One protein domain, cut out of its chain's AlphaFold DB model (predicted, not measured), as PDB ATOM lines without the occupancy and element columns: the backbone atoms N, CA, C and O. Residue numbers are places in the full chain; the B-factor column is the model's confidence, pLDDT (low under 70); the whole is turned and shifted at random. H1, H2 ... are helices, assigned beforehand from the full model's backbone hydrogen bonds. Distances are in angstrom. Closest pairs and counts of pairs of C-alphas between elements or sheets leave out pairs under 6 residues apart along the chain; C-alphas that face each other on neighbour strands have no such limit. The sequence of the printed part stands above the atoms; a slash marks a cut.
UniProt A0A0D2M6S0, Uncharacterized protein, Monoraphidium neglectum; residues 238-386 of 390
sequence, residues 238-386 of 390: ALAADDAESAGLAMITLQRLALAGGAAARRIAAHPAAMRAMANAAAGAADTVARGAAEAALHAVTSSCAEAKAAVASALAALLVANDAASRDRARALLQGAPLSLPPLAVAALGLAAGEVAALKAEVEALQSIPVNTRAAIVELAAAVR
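What this domain is: This is residues 238 to 386 of the 390 residues of an uncharacterized protein of Monoraphidium neglectum (UniProt A0A0D2M6S0). Six mostly crossed helices, H1 to H6, make a compact body, from which the long helix H7 runs out as an arm with H8 at its far end. H7 packs on H5 and H6 with its earlier residues, while residues 359 to 366 of H7 and most of H8 stick out; this arm makes the long axis. The printed part has 149 residues with eight named helices, H1 to H8 in chain order, and no named strand: the class is all helix. The whole is loose, with a radius of gyration of the C-alphas of 18.5 A, and spans 59 by 36 by 30 A.

How they stand to each other: H1, residues 247 to 260, and H2, residues 262 to 269, form a helical hairpin; H1 touches H2 with residues 254 to 259 alone, closest at the C-alphas of Ala 258 and Ala 265, 4.4 A apart. H4, residues 288 to 302, touches H1 at a shallow tilt of 32 degrees, the same way, the closest C-alphas being those of Gln 255 and Ala 297, 4.1 A apart. H3, residues 272 to 283, touches H4 with residues 278 to 283 alone, closest at the C-alphas of Ala 282 and Arg 291, 4.5 A apart. The hub is H5, residues 306 to 321, touching five helices, among them H3 at a steep tilt of 59 degrees, with the closest C-alphas those of Arg 276 and Ala 315, 5.5 A apart. H6, residues 325 to 336, forms a helical hairpin with H5 at a shallow tilt of 24 degrees, opposite ways; their closest C-alphas, of Leu 320 and Arg 328, are 4.7 A apart. H7, residues 344 to 369, touches H5 with residues 347 to 358 alone, closest at the C-alphas of Leu 320 and Gly 351, 5.4 A apart, and is only just about perpendicular to it at 72 degrees. H8, residues 372 to 386, touches no helix. Every O i to N i+4 pair is within hydrogen-bond range in H1, H2, H3, H4, H6, H7 and H8; in H5 it is 9 of 12.

Where its parts are: H1 begins at C-alpha 247, (-23.162, 2.118, 28.623), and is 19.8 A long. H4 is 20.8 A long and H5 23.9 A. H7, the longest helix, runs 37.2 A from C-alpha 344, (-17.009, 26.241, 46.606). H8, 21.2 A long, ends at C-alpha 386, (-63.490, 34.137, 38.416).

The domain as a whole: The C-alphas farthest apart, of Ala 260 and Val 385, are 60.3 A apart. The printed part has no cut and no long link. Residues 285, 286 and 386 have pLDDT under 70.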
ATOM      1  N   ALA A 238     -26.433   8.500  23.602       95.12
ATOM      2  CA  ALA A 238     -27.217   8.958  24.742       95.12
ATOM      3  C   ALA A 238     -28.228   7.895  25.200       95.12
ATOM      4  O   ALA A 238     -28.346   7.674  26.398       95.12
ATOM      5  N   LEU A 239     -28.899   7.211  24.267       93.75
ATOM      6  CA  LEU A 239     -29.815   6.105  24.578       93.75
ATOM      7  C   LEU A 239     -29.070   4.872  25.107       93.75
ATOM      8  O   LEU A 239     -29.462   4.279  26.105       93.75
ATOM      9  N   ALA A 240     -27.962   4.508  24.463       93.25
ATOM     10  CA  ALA A 240     -27.139   3.365  24.850       93.25
ATOM     11  C   ALA A 240     -26.466   3.542  26.222       93.25
ATOM     12  O   ALA A 240     -26.041   2.560  26.820       93.25
ATOM     13  N   ALA A 241     -26.362   4.773  26.728       91.44
ATOM     14  CA  ALA A 241     -25.835   5.047  28.059       91.44
ATOM     15  C   ALA A 241     -26.749   4.572  29.198       91.44
ATOM     16  O   ALA A 241     -26.251   4.320  30.294       91.44
ATOM     17  N   ASP A 242     -28.053   4.439  28.940       86.44
ATOM     18  CA  ASP A 242     -29.029   3.916  29.901       86.44
ATOM     19  C   ASP A 242     -29.149   2.376  29.828       86.44
ATOM     20  O   ASP A 242     -29.797   1.757  30.673       86.44
ATOM     21  N   ASP A 243     -28.498   1.743  28.845       86.31
ATOM     22  CA  ASP A 243     -28.433   0.290  28.677       86.31
ATOM     23  C   ASP A 243     -27.170  -0.285  29.335       86.31
ATOM     24  O   ASP A 243     -26.046   0.053  28.959       86.31
ATOM     25  N   ALA A 244     -27.332  -1.198  30.297       83.12
ATOM     26  CA  ALA A 244     -26.215  -1.735  31.080       83.12
ATOM     27  C   ALA A 244     -25.151  -2.448  30.219       83.12
ATOM     28  O   ALA A 244     -23.964  -2.371  30.533       83.12
ATOM     29  N   GLU A 245     -25.554  -3.109  29.127       84.00
ATOM     30  CA  GLU A 245     -24.638  -3.815  28.216       84.00
ATOM     31  C   GLU A 245     -23.863  -2.861  27.287       84.00
ATOM     32  O   GLU A 245     -22.798  -3.218  26.774       84.00
ATOM     33  N   SER A 246     -24.375  -1.646  27.059       89.38
ATOM     34  CA  SER A 246     -23.834  -0.694  26.078       89.38
ATOM     35  C   SER A 246     -23.271   0.588  26.695       89.38
ATOM     36  O   SER A 246     -22.554   1.318  26.006       89.38
ATOM     37  N   ALA A 247     -23.518   0.856  27.979       90.94
ATOM     38  CA  ALA A 247     -23.162   2.118  28.623       90.94
ATOM     39  C   ALA A 247     -21.662   2.440  28.542       90.94
ATOM     40  O   ALA A 247     -21.278   3.558  28.187       90.94
ATOM     41  N   GLY A 248     -20.796   1.454  28.799       91.62
ATOM     42  CA  GLY A 248     -19.345   1.641  28.697       91.62
ATOM     43  C   GLY A 248     -18.891   1.980  27.274       91.62
ATOM     44  O   GLY A 248     -18.122   2.921  27.065       91.62
ATOM     45  N   LEU A 249     -19.432   1.275  26.277       93.06
ATOM     46  CA  LEU A 249     -19.164   1.522  24.858       93.06
ATOM     47  C   LEU A 249     -19.671   2.900  24.405       93.06
ATOM     48  O   LEU A 249     -18.984   3.606  23.659       93.06
ATOM     49  N   ALA A 250     -20.834   3.319  24.903       95.00
ATOM     50  CA  ALA A 250     -21.386   4.640  24.648       95.00
ATOM     51  C   ALA A 250     -20.474   5.751  25.189       95.00
ATOM     52  O   ALA A 250     -20.157   6.696  24.461       95.00
ATOM     53  N   MET A 251     -19.980   5.615  26.426       95.81
ATOM     54  CA  MET A 251     -19.065   6.597  27.022       95.81
ATOM     55  C   MET A 251     -17.728   6.665  26.282       95.81
ATOM     56  O   MET A 251     -17.243   7.761  26.001       95.81
ATOM     57  N   ILE A 252     -17.162   5.519  25.890       95.00
ATOM     58  CA  ILE A 252     -15.936   5.466  25.077       95.00
ATOM     59  C   ILE A 252     -16.148   6.171  23.730       95.00
ATOM     60  O   ILE A 252     -15.283   6.921  23.274       95.00
ATOM     61  N   THR A 253     -17.303   5.978  23.093       95.25
ATOM     62  CA  THR A 253     -17.620   6.645  21.823       95.25
ATOM     63  C   THR A 253     -17.750   8.151  22.000       95.25
ATOM     64  O   THR A 253     -17.131   8.907  21.253       95.25
ATOM     65  N   LEU A 254     -18.502   8.614  23.005       95.81
ATOM     66  CA  LEU A 254     -18.652  10.043  23.298       95.81
ATOM     67  C   LEU A 254     -17.307  10.700  23.628       95.81
ATOM     68  O   LEU A 254     -17.032  11.796  23.141       95.81
ATOM     69  N   GLN A 255     -16.436  10.009  24.368       95.69
ATOM     70  CA  GLN A 255     -15.060  10.440  24.612       95.69
ATOM     71  C   GLN A 255     -14.286  10.609  23.302       95.69
ATOM     72  O   GLN A 255     -13.716  11.674  23.054       95.69
ATOM     73  N   ARG A 256     -14.281   9.587  22.437       94.62
ATOM     74  CA  ARG A 256     -13.598   9.632  21.132       94.62
ATOM     75  C   ARG A 256     -14.130  10.766  20.258       94.62
ATOM     76  O   ARG A 256     -13.337  11.482  19.655       94.62
ATOM     77  N   LEU A 257     -15.446  10.975  20.232       93.94
ATOM     78  CA  LEU A 257     -16.076  12.072  19.496       93.94
ATOM     79  C   LEU A 257     -15.669  13.440  20.048       93.94
ATOM     80  O   LEU A 257     -15.275  14.310  19.272       93.94
ATOM     81  N   ALA A 258     -15.708  13.630  21.367       94.12
ATOM     82  CA  ALA A 258     -15.309  14.886  21.994       94.12
ATOM     83  C   ALA A 258     -13.832  15.219  21.720       94.12
ATOM     84  O   ALA A 258     -13.502  16.371  21.436       94.12
ATOM     85  N   LEU A 259     -12.955  14.207  21.732       92.25
ATOM     86  CA  LEU A 259     -11.527  14.341  21.422       92.25
ATOM     87  C   LEU A 259     -11.235  14.482  19.919       92.25
ATOM     88  O   LEU A 259     -10.191  15.015  19.542       92.25
ATOM     89  N   ALA A 260     -12.133  14.024  19.041       87.56
ATOM     90  CA  ALA A 260     -11.934  14.089  17.597       87.56
ATOM     91  C   ALA A 260     -11.913  15.532  17.067       87.56
ATOM     92  O   ALA A 260     -11.226  15.788  16.073       87.56
ATOM     93  N   GLY A 261     -12.620  16.465  17.723       85.19
ATOM     94  CA  GLY A 261     -12.541  17.896  17.431       85.19
ATOM     95  C   GLY A 261     -13.630  18.756  18.089       85.19
ATOM     96  O   GLY A 261     -14.703  18.284  18.464       85.19
ATOM     97  N   GLY A 262     -13.389  20.073  18.153       87.81
ATOM     98  CA  GLY A 262     -14.274  21.028  18.837       87.81
ATOM     99  C   GLY A 262     -15.703  21.109  18.277       87.81
ATOM    100  O   GLY A 262     -16.638  21.436  19.002       87.81
ATOM    101  N   ALA A 263     -15.912  20.781  16.999       89.81
ATOM    102  CA  ALA A 263     -17.246  20.757  16.395       89.81
ATOM    103  C   ALA A 263     -18.126  19.609  16.923       89.81
ATOM    104  O   ALA A 263     -19.340  19.791  17.043       89.81
ATOM    105  N   ALA A 264     -17.529  18.455  17.234       91.44
ATOM    106  CA  ALA A 264     -18.217  17.321  17.845       91.44
ATOM    107  C   ALA A 264     -18.486  17.600  19.327       91.44
ATOM    108  O   ALA A 264     -19.621  17.477  19.778       91.44
ATOM    109  N   ALA A 265     -17.482  18.111  20.047       94.00
ATOM    110  CA  ALA A 265     -17.616  18.549  21.434       94.00
ATOM    111  C   ALA A 265     -18.769  19.552  21.639       94.00
ATOM    112  O   ALA A 265     -19.584  19.381  22.542       94.00
ATOM    113  N   ARG A 266     -18.903  20.554  20.757       93.94
ATOM    114  CA  ARG A 266     -20.021  21.515  20.799       93.94
ATOM    115  C   ARG A 266     -21.389  20.876  20.548       93.94
ATOM    116  O   ARG A 266     -22.369  21.299  21.150       93.94
ATOM    117  N   ARG A 267     -21.471  19.862  19.680       94.81
ATOM    118  CA  ARG A 267     -22.721  19.119  19.436       94.81
ATOM    119  C   ARG A 267     -23.118  18.290  20.646       94.81
ATOM    120  O   ARG A 267     -24.272  18.336  21.046       94.81
ATOM    121  N   ILE A 268     -22.151  17.605  21.256       96.06
ATOM    122  CA  ILE A 268     -22.360  16.867  22.504       96.06
ATOM    123  C   ILE A 268     -22.848  17.826  23.599       96.06
ATOM    124  O   ILE A 268     -23.847  17.542  24.250       96.06
ATOM    125  N   ALA A 269     -22.209  18.992  23.752       96.12
ATOM    126  CA  ALA A 269     -22.619  20.007  24.724       96.12
ATOM    127  C   ALA A 269     -24.061  20.498  24.526       96.12
ATOM    128  O   ALA A 269     -24.775  20.734  25.498       96.12
ATOM    129  N   ALA A 270     -24.484  20.647  23.271       95.62
ATOM    130  CA  ALA A 270     -25.839  21.051  22.916       95.62
ATOM    131  C   ALA A 270     -26.874  19.922  23.075       95.62
ATOM    132  O   ALA A 270     -28.061  20.178  22.889       95.62
ATOM    133  N   HIS A 271     -26.451  18.696  23.408       96.38
ATOM    134  CA  HIS A 271     -27.310  17.524  23.511       96.38
ATOM    135  C   HIS A 271     -27.566  17.135  24.986       96.38
ATOM    136  O   HIS A 271     -26.754  16.434  25.600       96.38
ATOM    137  N   PRO A 272     -28.725  17.491  25.580       93.88
ATOM    138  CA  PRO A 272     -28.949  17.350  27.020       93.88
ATOM    139  C   PRO A 272     -28.888  15.910  27.541       93.88
ATOM    140  O   PRO A 272     -28.399  15.694  28.649       93.88
ATOM    141  N   ALA A 273     -29.371  14.921  26.773       94.69
ATOM    142  CA  ALA A 273     -29.359  13.527  27.231       94.69
ATOM    143  C   ALA A 273     -27.933  12.950  27.266       94.69
ATOM    144  O   ALA A 273     -27.525  12.448  28.304       94.69
ATOM    145  N   ALA A 274     -27.133  13.136  26.208       96.25
ATOM    146  CA  ALA A 274     -25.702  12.816  26.207       96.25
ATOM    147  C   ALA A 274     -24.942  13.492  27.364       96.25
ATOM    148  O   ALA A 274     -24.161  12.841  28.054       96.25
ATOM    149  N   MET A 275     -25.201  14.778  27.631       96.44
ATOM    150  CA  MET A 275     -24.590  15.484  28.764       96.44
ATOM    151  C   MET A 275     -24.970  14.880  30.118       96.44
ATOM    152  O   MET A 275     -24.105  14.702  30.975       96.44
ATOM    153  N   ARG A 276     -26.249  14.536  30.308       94.31
ATOM    154  CA  ARG A 276     -26.735  13.860  31.518       94.31
ATOM    155  C   ARG A 276     -26.097  12.482  31.679       94.31
ATOM    156  O   ARG A 276     -25.609  12.178  32.758       94.31
ATOM    157  N   ALA A 277     -26.061  11.691  30.611       94.50
ATOM    158  CA  ALA A 277     -25.446  10.371  30.584       94.50
ATOM    159  C   ALA A 277     -23.966  10.423  30.992       94.50
ATOM    160  O   ALA A 277     -23.547   9.696  31.890       94.50
ATOM    161  N   MET A 278     -23.189  11.344  30.412       95.75
ATOM    162  CA  MET A 278     -21.784  11.530  30.785       95.75
ATOM    163  C   MET A 278     -21.620  12.008  32.232       95.75
ATOM    164  O   MET A 278     -20.751  11.507  32.938       95.75
ATOM    165  N   ALA A 279     -22.443  12.949  32.704       94.50
ATOM    166  CA  ALA A 279     -22.388  13.397  34.097       94.50
ATOM    167  C   ALA A 279     -22.693  12.245  35.073       94.50
ATOM    168  O   ALA A 279     -21.956  12.047  36.040       94.50
ATOM    169  N   ASN A 280     -23.731  11.453  34.786       93.00
ATOM    170  CA  ASN A 280     -24.106  10.278  35.570       93.00
ATOM    171  C   ASN A 280     -22.979   9.239  35.592       93.00
ATOM    172  O   ASN A 280     -22.633   8.744  36.659       93.00
ATOM    173  N   ALA A 281     -22.377   8.933  34.439       93.19
ATOM    174  CA  ALA A 281     -21.278   7.976  34.342       93.19
ATOM    175  C   ALA A 281     -20.009   8.462  35.067       93.19
ATOM    176  O   ALA A 281     -19.351   7.674  35.744       93.19
ATOM    177  N   ALA A 282     -19.691   9.759  34.988       93.06
ATOM    178  CA  ALA A 282     -18.544  10.356  35.673       93.06
ATOM    179  C   ALA A 282     -18.708  10.362  37.209       93.06
ATOM    180  O   ALA A 282     -17.757  10.119  37.950       93.06
ATOM    181  N   ALA A 283     -19.920  10.606  37.715       90.00
ATOM    182  CA  ALA A 283     -20.195  10.577  39.153       90.00
ATOM    183  C   ALA A 283     -20.514   9.164  39.688       90.00
ATOM    184  O   ALA A 283     -20.345   8.903  40.883       90.00
ATOM    185  N   GLY A 284     -20.943   8.243  38.823       83.00
ATOM    186  CA  GLY A 284     -21.433   6.906  39.165       83.00
ATOM    187  C   GLY A 284     -20.371   5.943  39.708       83.00
ATOM    188  O   GLY A 284     -19.165   6.153  39.586       83.00
ATOM    189  N   ALA A 285     -20.818   4.876  40.382       63.50
ATOM    190  CA  ALA A 285     -19.960   3.985  41.176       63.50
ATOM    191  C   ALA A 285     -19.510   2.679  40.497       63.50
ATOM    192  O   ALA A 285     -18.571   2.068  41.002       63.50
ATOM    193  N   ALA A 286     -20.148   2.244  39.409       63.56
ATOM    194  CA  ALA A 286     -20.088   0.838  38.994       63.56
ATOM    195  C   ALA A 286     -18.968   0.475  37.997       63.56
ATOM    196  O   ALA A 286     -18.442  -0.630  38.081       63.56
ATOM    197  N   ASP A 287     -18.569   1.372  37.090       79.44
ATOM    198  CA  ASP A 287     -17.597   1.052  36.032       79.44
ATOM    199  C   ASP A 287     -16.490   2.112  35.948       79.44
ATOM    200  O   ASP A 287     -16.721   3.268  35.583       79.44
ATOM    201  N   THR A 288     -15.261   1.714  36.287       84.12
ATOM    202  CA  THR A 288     -14.092   2.601  36.265       84.12
ATOM    203  C   THR A 288     -13.696   3.041  34.859       84.12
ATOM    204  O   THR A 288     -13.185   4.151  34.713       84.12
ATOM    205  N   VAL A 289     -13.917   2.200  33.843       87.38
ATOM    206  CA  VAL A 289     -13.584   2.508  32.446       87.38
ATOM    207  C   VAL A 289     -14.595   3.500  31.890       87.38
ATOM    208  O   VAL A 289     -14.191   4.553  31.396       87.38
ATOM    209  N   ALA A 290     -15.894   3.221  32.037       89.19
ATOM    210  CA  ALA A 290     -16.946   4.148  31.620       89.19
ATOM    211  C   ALA A 290     -16.822   5.502  32.328       89.19
ATOM    212  O   ALA A 290     -16.934   6.544  31.685       89.19
ATOM    213  N   ARG A 291     -16.514   5.496  33.631       92.12
ATOM    214  CA  ARG A 291     -16.275   6.719  34.403       92.12
ATOM    215  C   ARG A 291     -15.097   7.520  33.859       92.12
ATOM    216  O   ARG A 291     -15.251   8.707  33.589       92.12
ATOM    217  N   GLY A 292     -13.941   6.883  33.655       92.44
ATOM    218  CA  GLY A 292     -12.761   7.557  33.105       92.44
ATOM    219  C   GLY A 292     -13.003   8.111  31.697       92.44
ATOM    220  O   GLY A 292     -12.587   9.229  31.390       92.44
ATOM    221  N   ALA A 293     -13.734   7.370  30.857       94.56
ATOM    222  CA  ALA A 293     -14.142   7.829  29.534       94.56
ATOM    223  C   ALA A 293     -15.078   9.044  29.615       94.56
ATOM    224  O   ALA A 293     -14.859  10.032  28.913       94.56
ATOM    225  N   ALA A 294     -16.069   9.010  30.507       95.00
ATOM    226  CA  ALA A 294     -16.997  10.111  30.728       95.00
ATOM    227  C   ALA A 294     -16.292  11.368  31.265       95.00
ATOM    228  O   ALA A 294     -16.501  12.454  30.732       95.00
ATOM    229  N   GLU A 295     -15.404  11.240  32.253       94.94
ATOM    230  CA  GLU A 295     -14.603  12.359  32.769       94.94
ATOM    231  C   GLU A 295     -13.735  12.988  31.669       94.94
ATOM    232  O   GLU A 295     -13.730  14.210  31.499       94.94
ATOM    233  N   ALA A 296     -13.056  12.163  30.867       94.62
ATOM    234  CA  ALA A 296     -12.261  12.635  29.739       94.62
ATOM    235  C   ALA A 296     -13.122  13.304  28.653       94.62
ATOM    236  O   ALA A 296     -12.718  14.322  28.087       94.62
ATOM    237  N   ALA A 297     -14.322  12.779  28.385       95.44
ATOM    238  CA  ALA A 297     -15.279  13.387  27.467       95.44
ATOM    239  C   ALA A 297     -15.738  14.763  27.974       95.44
ATOM    240  O   ALA A 297     -15.676  15.741  27.231       95.44
ATOM    241  N   LEU A 298     -16.119  14.872  29.252       96.12
ATOM    242  CA  LEU A 298     -16.502  16.141  29.880       96.12
ATOM    243  C   LEU A 298     -15.345  17.150  29.847       96.12
ATOM    244  O   LEU A 298     -15.563  18.321  29.533       96.12
ATOM    245  N   HIS A 299     -14.108  16.713  30.099       95.12
ATOM    246  CA  HIS A 299     -12.915  17.559  30.001       95.12
ATOM    247  C   HIS A 299     -12.672  18.074  28.568       95.12
ATOM    248  O   HIS A 299     -12.364  19.249  28.353       95.12
ATOM    249  N   ALA A 300     -12.856  17.222  27.561       94.62
ATOM    250  CA  ALA A 300     -12.748  17.625  26.162       94.62
ATOM    251  C   ALA A 300     -13.871  18.601  25.760       94.62
ATOM    252  O   ALA A 300     -13.620  19.606  25.092       94.62
ATOM    253  N   VAL A 301     -15.104  18.353  26.218       96.00
ATOM    254  CA  VAL A 301     -16.269  19.204  25.941       96.00
ATOM    255  C   VAL A 301     -16.119  20.591  26.564       96.00
ATOM    256  O   VAL A 301     -16.269  21.599  25.872       96.00
ATOM    257  N   THR A 302     -15.776  20.662  27.846       95.69
ATOM    258  CA  THR A 302     -15.539  21.925  28.575       95.69
ATOM    259  C   THR A 302     -14.450  22.790  27.946       95.69
ATOM    260  O   THR A 302     -14.534  24.014  28.013       95.69
ATOM    261  N   SER A 303     -13.456  22.172  27.307       91.50
ATOM    262  CA  SER A 303     -12.356  22.875  26.637       91.50
ATOM    263  C   SER A 303     -12.742  23.464  25.271       91.50
ATOM    264  O   SER A 303     -11.935  24.155  24.653       91.50
ATOM    265  N   SER A 304     -13.958  23.203  24.769       91.44
ATOM    266  CA  SER A 304     -14.366  23.590  23.411       91.44
ATOM    267  C   SER A 304     -14.907  25.021  23.283       91.44
ATOM    268  O   SER A 304     -14.582  25.699  22.306       91.44
ATOM    269  N   CYS A 305     -15.745  25.475  24.222       89.50
ATOM    270  CA  CYS A 305     -16.255  26.848  24.313       89.50
ATOM    271  C   CYS A 305     -16.915  27.122  25.678       89.50
ATOM    272  O   CYS A 305     -17.154  26.206  26.470       89.50
ATOM    273  N   ALA A 306     -17.226  28.392  25.954       89.81
ATOM    274  CA  ALA A 306     -17.830  28.813  27.220       89.81
ATOM    275  C   ALA A 306     -19.228  28.207  27.441       89.81
ATOM    276  O   ALA A 306     -19.548  27.784  28.551       89.81
ATOM    277  N   GLU A 307     -20.038  28.097  26.387       92.25
ATOM    278  CA  GLU A 307     -21.368  27.482  26.443       92.25
ATOM    279  C   GLU A 307     -21.273  25.997  26.802       92.25
ATOM    280  O   GLU A 307     -22.040  25.504  27.626       92.25
ATOM    281  N   ALA A 308     -20.285  25.290  26.246       92.94
ATOM    282  CA  ALA A 308     -20.041  23.892  26.574       92.94
ATOM    283  C   ALA A 308     -19.583  23.716  28.026       92.94
ATOM    284  O   ALA A 308     -20.030  22.796  28.714       92.94
ATOM    285  N   LYS A 309     -18.755  24.641  28.526       93.94
ATOM    286  CA  LYS A 309     -18.371  24.695  29.939       93.94
ATOM    287  C   LYS A 309     -19.595  24.853  30.852       93.94
ATOM    288  O   LYS A 309     -19.717  24.131  31.841       93.94
ATOM    289  N   ALA A 310     -20.518  25.750  30.502       92.94
ATOM    290  CA  ALA A 310     -21.765  25.949  31.238       92.94
ATOM    291  C   ALA A 310     -22.692  24.722  31.172       92.94
ATOM    292  O   ALA A 310     -23.262  24.334  32.191       92.94
ATOM    293  N   ALA A 311     -22.796  24.069  30.009       94.19
ATOM    294  CA  ALA A 311     -23.600  22.859  29.836       94.19
ATOM    295  C   ALA A 311     -23.100  21.711  30.730       94.19
ATOM    296  O   ALA A 311     -23.894  21.051  31.400       94.19
ATOM    297  N   VAL A 312     -21.779  21.519  30.806       95.31
ATOM    298  CA  VAL A 312     -21.153  20.534  31.703       95.31
ATOM    299  C   VAL A 312     -21.426  20.868  33.167       95.31
ATOM    300  O   VAL A 312     -21.845  19.993  33.925       95.31
ATOM    301  N   ALA A 313     -21.240  22.130  33.567       94.56
ATOM    302  CA  ALA A 313     -21.516  22.560  34.934       94.56
ATOM    303  C   ALA A 313     -22.988  22.338  35.317       94.56
ATOM    304  O   ALA A 313     -23.268  21.853  36.408       94.56
ATOM    305  N   SER A 314     -23.924  22.631  34.409       93.31
ATOM    306  CA  SER A 314     -25.357  22.400  34.613       93.31
ATOM    307  C   SER A 314     -25.693  20.911  34.758       93.31
ATOM    308  O   SER A 314     -26.435  20.539  35.669       93.31
ATOM    309  N   ALA A 315     -25.112  20.046  33.920       93.81
ATOM    310  CA  ALA A 315     -25.327  18.601  33.996       93.81
ATOM    311  C   ALA A 315     -24.808  18.006  35.317       93.81
ATOM    312  O   ALA A 315     -25.505  17.218  35.952       93.81
ATOM    313  N   LEU A 316     -23.625  18.432  35.773       94.44
ATOM    314  CA  LEU A 316     -23.068  18.028  37.070       94.44
ATOM    315  C   LEU A 316     -23.836  18.636  38.254       94.44
ATOM    316  O   LEU A 316     -23.981  17.984  39.286       94.44
ATOM    317  N   ALA A 317     -24.365  19.857  38.125       92.44
ATOM    318  CA  ALA A 317     -25.155  20.495  39.178       92.44
ATOM    319  C   ALA A 317     -26.436  19.711  39.499       92.44
ATOM    320  O   ALA A 317     -26.805  19.605  40.666       92.44
ATOM    321  N   ALA A 318     -27.068  19.089  38.498       89.19
ATOM    322  CA  ALA A 318     -28.226  18.218  38.711       89.19
ATOM    323  C   ALA A 318     -27.920  17.027  39.644       89.19
ATOM    324  O   ALA A 318     -28.810  16.539  40.335       89.19
ATOM    325  N   LEU A 319     -26.660  16.588  39.711       90.88
ATOM    326  CA  LEU A 319     -26.223  15.503  40.589       90.88
ATOM    327  C   LEU A 319     -25.945  15.951  42.022       90.88
ATOM    328  O   LEU A 319     -25.877  15.105  42.908       90.88
ATOM    329  N   LEU A 320     -25.842  17.258  42.288       90.38
ATOM    330  CA  LEU A 320     -25.661  17.785  43.647       90.38
ATOM    331  C   LEU A 320     -26.902  17.601  44.529       90.38
ATOM    332  O   LEU A 320     -26.788  17.673  45.750       90.38
ATOM    333  N   VAL A 321     -28.062  17.346  43.922       86.19
ATOM    334  CA  VAL A 321     -29.336  17.087  44.609       86.19
ATOM    335  C   VAL A 321     -29.781  15.626  44.505       86.19
ATOM    336  O   VAL A 321     -30.862  15.275  44.965       86.19
ATOM    337  N   ALA A 322     -28.947  14.755  43.925       78.62
ATOM    338  CA  ALA A 322     -29.212  13.321  43.879       78.62
ATOM    339  C   ALA A 322     -29.195  12.714  45.292       78.62
ATOM    340  O   ALA A 322     -28.455  13.179  46.159       78.62
ATOM    341  N   ASN A 323     -29.957  11.638  45.521       75.69
ATOM    342  CA  ASN A 323     -30.034  10.972  46.830       75.69
ATOM    343  C   ASN A 323     -28.707  10.317  47.260       75.69
ATOM    344  O   ASN A 323     -28.421  10.239  48.456       75.69
ATOM    345  N   ASP A 324     -27.862   9.917  46.308       87.00
ATOM    346  CA  ASP A 324     -26.579   9.268  46.583       87.00
ATOM    347  C   ASP A 324     -25.483  10.265  47.006       87.00
ATOM    348  O   ASP A 324     -25.084  11.144  46.240       87.00
ATOM    349  N   ALA A 325     -24.961  10.102  48.227       87.75
ATOM    350  CA  ALA A 325     -23.902  10.951  48.773       87.75
ATOM    351  C   ALA A 325     -22.593  10.847  47.983       87.75
ATOM    352  O   ALA A 325     -21.948  11.868  47.746       87.75
ATOM    353  N   ALA A 326     -22.233   9.646  47.522       88.75
ATOM    354  CA  ALA A 326     -20.994   9.440  46.781       88.75
ATOM    355  C   ALA A 326     -21.026  10.171  45.428       88.75
ATOM    356  O   ALA A 326     -20.065  10.856  45.071       88.75
ATOM    357  N   SER A 327     -22.147  10.084  44.705       89.00
ATOM    358  CA  SER A 327     -22.370  10.829  43.461       89.00
ATOM    359  C   SER A 327     -22.353  12.341  43.685       89.00
ATOM    360  O   SER A 327     -21.712  13.053  42.912       89.00
ATOM    361  N   ARG A 328     -22.979  12.848  44.763       91.38
ATOM    362  CA  ARG A 328     -22.928  14.283  45.113       91.38
ATOM    363  C   ARG A 328     -21.498  14.764  45.349       91.38
ATOM    364  O   ARG A 328     -21.105  15.809  44.831       91.38
ATOM    365  N   ASP A 329     -20.722  14.016  46.127       92.12
ATOM    366  CA  ASP A 329     -19.355  14.398  46.480       92.12
ATOM    367  C   ASP A 329     -18.423  14.360  45.268       92.12
ATOM    368  O   ASP A 329     -17.609  15.267  45.085       92.12
ATOM    369  N   ARG A 330     -18.599  13.380  44.376       92.31
ATOM    370  CA  ARG A 330     -17.876  13.332  43.099       92.31
ATOM    371  C   ARG A 330     -18.286  14.449  42.154       92.31
ATOM    372  O   ARG A 330     -17.410  15.087  41.583       92.31
ATOM    373  N   ALA A 331     -19.578  14.746  42.023       93.50
ATOM    374  CA  ALA A 331     -20.026  15.866  41.199       93.50
ATOM    375  C   ALA A 331     -19.447  17.194  41.718       93.50
ATOM    376  O   ALA A 331     -18.973  18.013  40.930       93.50
ATOM    377  N   ARG A 332     -19.384  17.376  43.045       95.06
ATOM    378  CA  ARG A 332     -18.704  18.516  43.678       95.06
ATOM    379  C   ARG A 332     -17.213  18.545  43.338       95.06
ATOM    380  O   ARG A 332     -16.717  19.603  42.958       95.06
ATOM    381  N   ALA A 333     -16.519  17.412  43.438       94.56
ATOM    382  CA  ALA A 333     -15.104  17.313  43.085       94.56
ATOM    383  C   ALA A 333     -14.851  17.662  41.608       94.56
ATOM    384  O   ALA A 333     -13.941  18.432  41.314       94.56
ATOM    385  N   LEU A 334     -15.696  17.183  40.688       94.56
ATOM    386  CA  LEU A 334     -15.604  17.487  39.256       94.56
ATOM    387  C   LEU A 334     -15.868  18.971  38.955       94.56
ATOM    388  O   LEU A 334     -15.159  19.567  38.150       94.56
ATOM    389  N   LEU A 335     -16.847  19.594  39.622       95.94
ATOM    390  CA  LEU A 335     -17.148  21.026  39.476       95.94
ATOM    391  C   LEU A 335     -16.011  21.926  39.991       95.94
ATOM    392  O   LEU A 335     -15.746  22.979  39.409       95.94
ATOM    393  N   GLN A 336     -15.353  21.525  41.082       96.19
ATOM    394  CA  GLN A 336     -14.235  22.263  41.688       96.19
ATOM    395  C   GLN A 336     -12.889  21.976  41.010       96.19
ATOM    396  O   GLN A 336     -11.974  22.794  41.091       96.19
ATOM    397  N   GLY A 337     -12.756  20.828  40.347       92.62
ATOM    398  CA  GLY A 337     -11.558  20.426  39.623       92.62
ATOM    399  C   GLY A 337     -11.404  21.118  38.266       92.62
ATOM    400  O   GLY A 337     -12.348  21.677  37.699       92.62
ATOM    401  N   ALA A 338     -10.191  21.052  37.713       87.19
ATOM    402  CA  ALA A 338      -9.956  21.463  36.335       87.19
ATOM    403  C   ALA A 338     -10.765  20.570  35.372       87.19
ATOM    404  O   ALA A 338     -10.830  19.357  35.572       87.19
ATOM    405  N   PRO A 339     -11.376  21.140  34.319       87.94
ATOM    406  CA  PRO A 339     -11.181  22.494  33.791       87.94
ATOM    407  C   PRO A 339     -12.288  23.484  34.214       87.94
ATOM    408  O   PRO A 339     -12.338  24.626  33.738       87.94
ATOM    409  N   LEU A 340     -13.211  23.061  35.083       92.12
ATOM    410  CA  LEU A 340     -14.311  23.896  35.557       92.12
ATOM    411  C   LEU A 340     -13.829  24.903  36.599       92.12
ATOM    412  O   LEU A 340     -14.074  26.101  36.424       92.12
ATOM    413  N   SER A 341     -13.082  24.416  37.593       92.00
ATOM    414  CA  SER A 341     -12.435  25.179  38.663       92.00
ATOM    415  C   SER A 341     -13.382  26.158  39.361       92.00
ATOM    416  O   SER A 341     -13.031  27.314  39.601       92.00
ATOM    417  N   LEU A 342     -14.615  25.725  39.638       93.62
ATOM    418  CA  LEU A 342     -15.616  26.575  40.272       93.62
ATOM    419  C   LEU A 342     -15.315  26.737  41.769       93.62
ATOM    420  O   LEU A 342     -15.037  25.745  42.449       93.62
ATOM    421  N   PRO A 343     -15.414  27.958  42.325       93.69
ATOM    422  CA  PRO A 343     -15.217  28.161  43.753       93.69
ATOM    423  C   PRO A 343     -16.317  27.440  44.555       93.69
ATOM    424  O   PRO A 343     -17.456  27.359  44.084       93.69
ATOM    425  N   PRO A 344     -16.037  26.974  45.789       93.56
ATOM    426  CA  PRO A 344     -17.009  26.241  46.606       93.56
ATOM    427  C   PRO A 344     -18.363  26.947  46.756       93.56
ATOM    428  O   PRO A 344     -19.402  26.292  46.712       93.56
ATOM    429  N   LEU A 345     -18.358  28.282  46.855       91.62
ATOM    430  CA  LEU A 345     -19.574  29.097  46.926       91.62
ATOM    431  C   LEU A 345     -20.425  28.995  45.648       91.62
ATOM    432  O   LEU A 345     -21.642  28.862  45.735       91.62
ATOM    433  N   ALA A 346     -19.801  29.011  44.464       92.25
ATOM    434  CA  ALA A 346     -20.517  28.854  43.198       92.25
ATOM    435  C   ALA A 346     -21.105  27.445  43.066       92.25
ATOM    436  O   ALA A 346     -22.228  27.290  42.596       92.25
ATOM    437  N   VAL A 347     -20.385  26.423  43.536       92.50
ATOM    438  CA  VAL A 347     -20.895  25.044  43.557       92.50
ATOM    439  C   VAL A 347     -22.086  24.902  44.507       92.50
ATOM    440  O   VAL A 347     -23.067  24.250  44.161       92.50
ATOM    441  N   ALA A 348     -22.049  25.554  45.673       89.75
ATOM    442  CA  ALA A 348     -23.188  25.598  46.590       89.75
ATOM    443  C   ALA A 348     -24.405  26.306  45.966       89.75
ATOM    444  O   ALA A 348     -25.514  25.776  46.025       89.75
ATOM    445  N   ALA A 349     -24.198  27.454  45.311       89.75
ATOM    446  CA  ALA A 349     -25.261  28.187  44.622       89.75
ATOM    447  C   ALA A 349     -25.885  27.371  43.475       89.75
ATOM    448  O   ALA A 349     -27.105  27.334  43.335       89.75
ATOM    449  N   LEU A 350     -25.062  26.656  42.697       90.50
ATOM    450  CA  LEU A 350     -25.535  25.730  41.665       90.50
ATOM    451  C   LEU A 350     -26.368  24.587  42.249       90.50
ATOM    452  O   LEU A 350     -27.372  24.213  41.651       90.50
ATOM    453  N   GLY A 351     -25.979  24.051  43.409       87.62
ATOM    454  CA  GLY A 351     -26.755  23.026  44.108       87.62
ATOM    455  C   GLY A 351     -28.141  23.518  44.532       87.62
ATOM    456  O   GLY A 351     -29.121  22.806  44.329       87.62
ATOM    457  N   LEU A 352     -28.242  24.748  45.051       88.12
ATOM    458  CA  LEU A 352     -29.527  25.369  45.397       88.12
ATOM    459  C   LEU A 352     -30.414  25.557  44.159       88.12
ATOM    460  O   LEU A 352     -31.549  25.086  44.145       88.12
ATOM    461  N   ALA A 353     -29.870  26.153  43.094       87.19
ATOM    462  CA  ALA A 353     -30.599  26.357  41.843       87.19
ATOM    463  C   ALA A 353     -31.043  25.027  41.202       87.19
ATOM    464  O   ALA A 353     -32.161  24.911  40.703       87.19
ATOM    465  N   ALA A 354     -30.196  23.994  41.239       86.69
ATOM    466  CA  ALA A 354     -30.555  22.659  40.762       86.69
ATOM    467  C   ALA A 354     -31.692  22.036  41.589       86.69
ATOM    468  O   ALA A 354     -32.553  21.363  41.022       86.69
ATOM    469  N   GLY A 355     -31.724  22.291  42.901       84.00
ATOM    470  CA  GLY A 355     -32.805  21.872  43.792       84.00
ATOM    471  C   GLY A 355     -34.137  22.541  43.465       84.00
ATOM    472  O   GLY A 355     -35.145  21.849  43.354       84.00
ATOM    473  N   GLU A 356     -34.140  23.853  43.224       89.12
ATOM    474  CA  GLU A 356     -35.336  24.592  42.788       89.12
ATOM    475  C   GLU A 356     -35.861  24.072  41.443       89.12
ATOM    476  O   GLU A 356     -37.056  23.825  41.285       89.12
ATOM    477  N   VAL A 357     -34.966  23.826  40.481       85.69
ATOM    478  CA  VAL A 357     -35.336  23.244  39.181       85.69
ATOM    479  C   VAL A 357     -35.894  21.827  39.340       85.69
ATOM    480  O   VAL A 357     -36.840  21.465  38.641       85.69
ATOM    481  N   ALA A 358     -35.324  21.011  40.228       83.06
ATOM    482  CA  ALA A 358     -35.824  19.666  40.504       83.06
ATOM    483  C   ALA A 358     -37.216  19.700  41.154       83.06
ATOM    484  O   ALA A 358     -38.096  18.954  40.726       83.06
ATOM    485  N   ALA A 359     -37.437  20.603  42.114       84.31
ATOM    486  CA  ALA A 359     -38.742  20.822  42.733       84.31
ATOM    487  C   ALA A 359     -39.787  21.260  41.696       84.31
ATOM    488  O   ALA A 359     -40.845  20.644  41.596       84.31
ATOM    489  N   LEU A 360     -39.452  22.231  40.839       87.25
ATOM    490  CA  LEU A 360     -40.349  22.690  39.778       87.25
ATOM    491  C   LEU A 360     -40.683  21.573  38.778       87.25
ATOM    492  O   LEU A 360     -41.823  21.454  38.336       87.25
ATOM    493  N   LYS A 361     -39.708  20.729  38.419       84.69
ATOM    494  CA  LYS A 361     -39.959  19.566  37.554       84.69
ATOM    495  C   LYS A 361     -40.910  18.566  38.206       84.69
ATOM    496  O   LYS A 361     -41.813  18.094  37.524       84.69
ATOM    497  N   ALA A 362     -40.740  18.287  39.497       81.56
ATOM    498  CA  ALA A 362     -41.634  17.403  40.241       81.56
ATOM    499  C   ALA A 362     -43.061  17.974  40.326       81.56
ATOM    500  O   ALA A 362     -44.031  17.242  40.150       81.56
ATOM    501  N   GLU A 363     -43.204  19.288  40.520       86.19
ATOM    502  CA  GLU A 363     -44.505  19.966  40.477       86.19
ATOM    503  C   GLU A 363     -45.152  19.878  39.087       86.19
ATOM    504  O   GLU A 363     -46.334  19.554  38.971       86.19
ATOM    505  N   VAL A 364     -44.388  20.116  38.015       87.12
ATOM    506  CA  VAL A 364     -44.884  19.992  36.634       87.12
ATOM    507  C   VAL A 364     -45.307  18.557  36.322       87.12
ATOM    508  O   VAL A 364     -46.360  18.356  35.720       87.12
ATOM    509  N   GLU A 365     -44.530  17.559  36.735       84.62
ATOM    510  CA  GLU A 365     -44.865  16.144  36.556       84.62
ATOM    511  C   GLU A 365     -46.140  15.769  37.322       84.62
ATOM    512  O   GLU A 365     -47.054  15.167  36.750       84.62
ATOM    513  N   ALA A 366     -46.268  16.218  38.575       79.06
ATOM    514  CA  ALA A 366     -47.488  16.058  39.357       79.06
ATOM    515  C   ALA A 366     -48.700  16.672  38.634       79.06
ATOM    516  O   ALA A 366     -49.739  16.023  38.514       79.06
ATOM    517  N   LEU A 367     -48.559  17.870  38.058       79.31
ATOM    518  CA  LEU A 367     -49.613  18.519  37.270       79.31
ATOM    519  C   LEU A 367     -49.925  17.786  35.953       79.31
ATOM    520  O   LEU A 367     -51.079  17.753  35.521       79.31
ATOM    521  N   GLN A 368     -48.923  17.197  35.298       79.88
ATOM    522  CA  GLN A 368     -49.101  16.436  34.058       79.88
ATOM    523  C   GLN A 368     -49.763  15.072  34.282       79.88
ATOM    524  O   GLN A 368     -50.497  14.615  33.400       79.88
ATOM    525  N   SER A 369     -49.552  14.471  35.456       77.81
ATOM    526  CA  SER A 369     -50.170  13.209  35.884       77.81
ATOM    527  C   SER A 369     -51.677  13.324  36.141       77.81
ATOM    528  O   SER A 369     -52.390  12.320  36.140       77.81
ATOM    529  N   ILE A 370     -52.192  14.551  36.295       78.31
ATOM    530  CA  ILE A 370     -53.626  14.804  36.418       78.31
ATOM    531  C   ILE A 370     -54.305  14.390  35.099       78.31
ATOM    532  O   ILE A 370     -53.934  14.892  34.030       78.31
ATOM    533  N   PRO A 371     -55.333  13.522  35.119       81.00
ATOM    534  CA  PRO A 371     -56.059  13.139  33.912       81.00
ATOM    535  C   PRO A 371     -56.553  14.360  33.127       81.00
ATOM    536  O   PRO A 371     -56.958  15.369  33.708       81.00
ATOM    537  N   VAL A 372     -56.531  14.286  31.795       70.75
ATOM    538  CA  VAL A 372     -56.903  15.416  30.917       70.75
ATOM    539  C   VAL A 372     -58.320  15.924  31.215       70.75
ATOM    540  O   VAL A 372     -58.527  17.132  31.303       70.75
ATOM    541  N   ASN A 373     -59.263  15.020  31.499       73.75
ATOM    542  CA  ASN A 373     -60.640  15.373  31.871       73.75
ATOM    543  C   ASN A 373     -60.708  16.155  33.195       73.75
ATOM    544  O   ASN A 373     -61.508  17.074  33.338       73.75
ATOM    545  N   THR A 374     -59.834  15.838  34.152       71.19
ATOM    546  CA  THR A 374     -59.746  16.539  35.438       71.19
ATOM    547  C   THR A 374     -59.073  17.900  35.280       71.19
ATOM    548  O   THR A 374     -59.511  18.866  35.896       71.19
ATOM    549  N   ARG A 375     -58.064  18.022  34.404       71.25
ATOM    550  CA  ARG A 375     -57.476  19.324  34.045       71.25
ATOM    551  C   ARG A 375     -58.502  20.245  33.388       71.25
ATOM    552  O   ARG A 375     -58.597  21.401  33.788       71.25
ATOM    553  N   ALA A 376     -59.296  19.732  32.449       70.94
ATOM    554  CA  ALA A 376     -60.378  20.490  31.824       70.94
ATOM    555  C   ALA A 376     -61.418  20.954  32.860       70.94
ATOM    556  O   ALA A 376     -61.728  22.141  32.920       70.94
ATOM    557  N   ALA A 377     -61.857  20.060  33.753       73.12
ATOM    558  CA  ALA A 377     -62.800  20.396  34.820       73.12
ATOM    559  C   ALA A 377     -62.251  21.439  35.814       73.12
ATOM    560  O   ALA A 377     -62.983  22.330  36.235       73.12
ATOM    561  N   ILE A 378     -60.962  21.377  36.175       74.88
ATOM    562  CA  ILE A 378     -60.311  22.376  37.045       74.88
ATOM    563  C   ILE A 378     -60.263  23.749  36.363       74.88
ATOM    564  O   ILE A 378     -60.518  24.763  37.012       74.88
ATOM    565  N   VAL A 379     -59.960  23.795  35.061       77.44
ATOM    566  CA  VAL A 379     -59.931  25.045  34.284       77.44
ATOM    567  C   VAL A 379     -61.333  25.649  34.162       77.44
ATOM    568  O   VAL A 379     -61.493  26.848  34.396       77.44
ATOM    569  N   GLU A 380     -62.354  24.836  33.877       77.56
ATOM    570  CA  GLU A 380     -63.755  25.280  33.834       77.56
ATOM    571  C   GLU A 380     -64.248  25.774  35.199       77.56
ATOM    572  O   GLU A 380     -64.866  26.837  35.288       77.56
ATOM    573  N   LEU A 381     -63.917  25.067  36.285       74.62
ATOM    574  CA  LEU A 381     -64.274  25.470  37.646       74.62
ATOM    575  C   LEU A 381     -63.575  26.782  38.044       74.62
ATOM    576  O   LEU A 381     -64.206  27.676  38.607       74.62
ATOM    577  N   ALA A 382     -62.291  26.943  37.715       77.38
ATOM    578  CA  ALA A 382     -61.539  28.169  37.981       77.38
ATOM    579  C   ALA A 382     -62.072  29.370  37.177       77.38
ATOM    580  O   ALA A 382     -62.126  30.489  37.698       77.38
ATOM    581  N   ALA A 383     -62.504  29.147  35.934       76.25
ATOM    582  CA  ALA A 383     -63.175  30.160  35.124       76.25
ATOM    583  C   ALA A 383     -64.549  30.534  35.707       76.25
ATOM    584  O   ALA A 383     -64.861  31.720  35.815       76.25
ATOM    585  N   ALA A 384     -65.331  29.552  36.168       74.06
ATOM    586  CA  ALA A 384     -66.627  29.777  36.810       74.06
ATOM    587  C   ALA A 384     -66.512  30.560  38.132       74.06
ATOM    588  O   ALA A 384     -67.373  31.384  38.442       74.06
ATOM    589  N   VAL A 385     -65.433  30.351  38.896       72.31
ATOM    590  CA  VAL A 385     -65.161  31.090  40.141       72.31
ATOM    591  C   VAL A 385     -64.695  32.525  39.865       72.31
ATOM    592  O   VAL A 385     -65.115  33.433  40.574       72.31
ATOM    593  N   ARG A 386     -63.885  32.768  38.821       68.56
ATOM    594  CA  ARG A 386     -63.490  34.137  38.416       68.56
ATOM    595  C   ARG A 386     -64.602  34.918  37.713       68.56
ATOM    596  O   ARG A 386     -64.568  36.143  37.727       68.56
TER     597      ARG A 386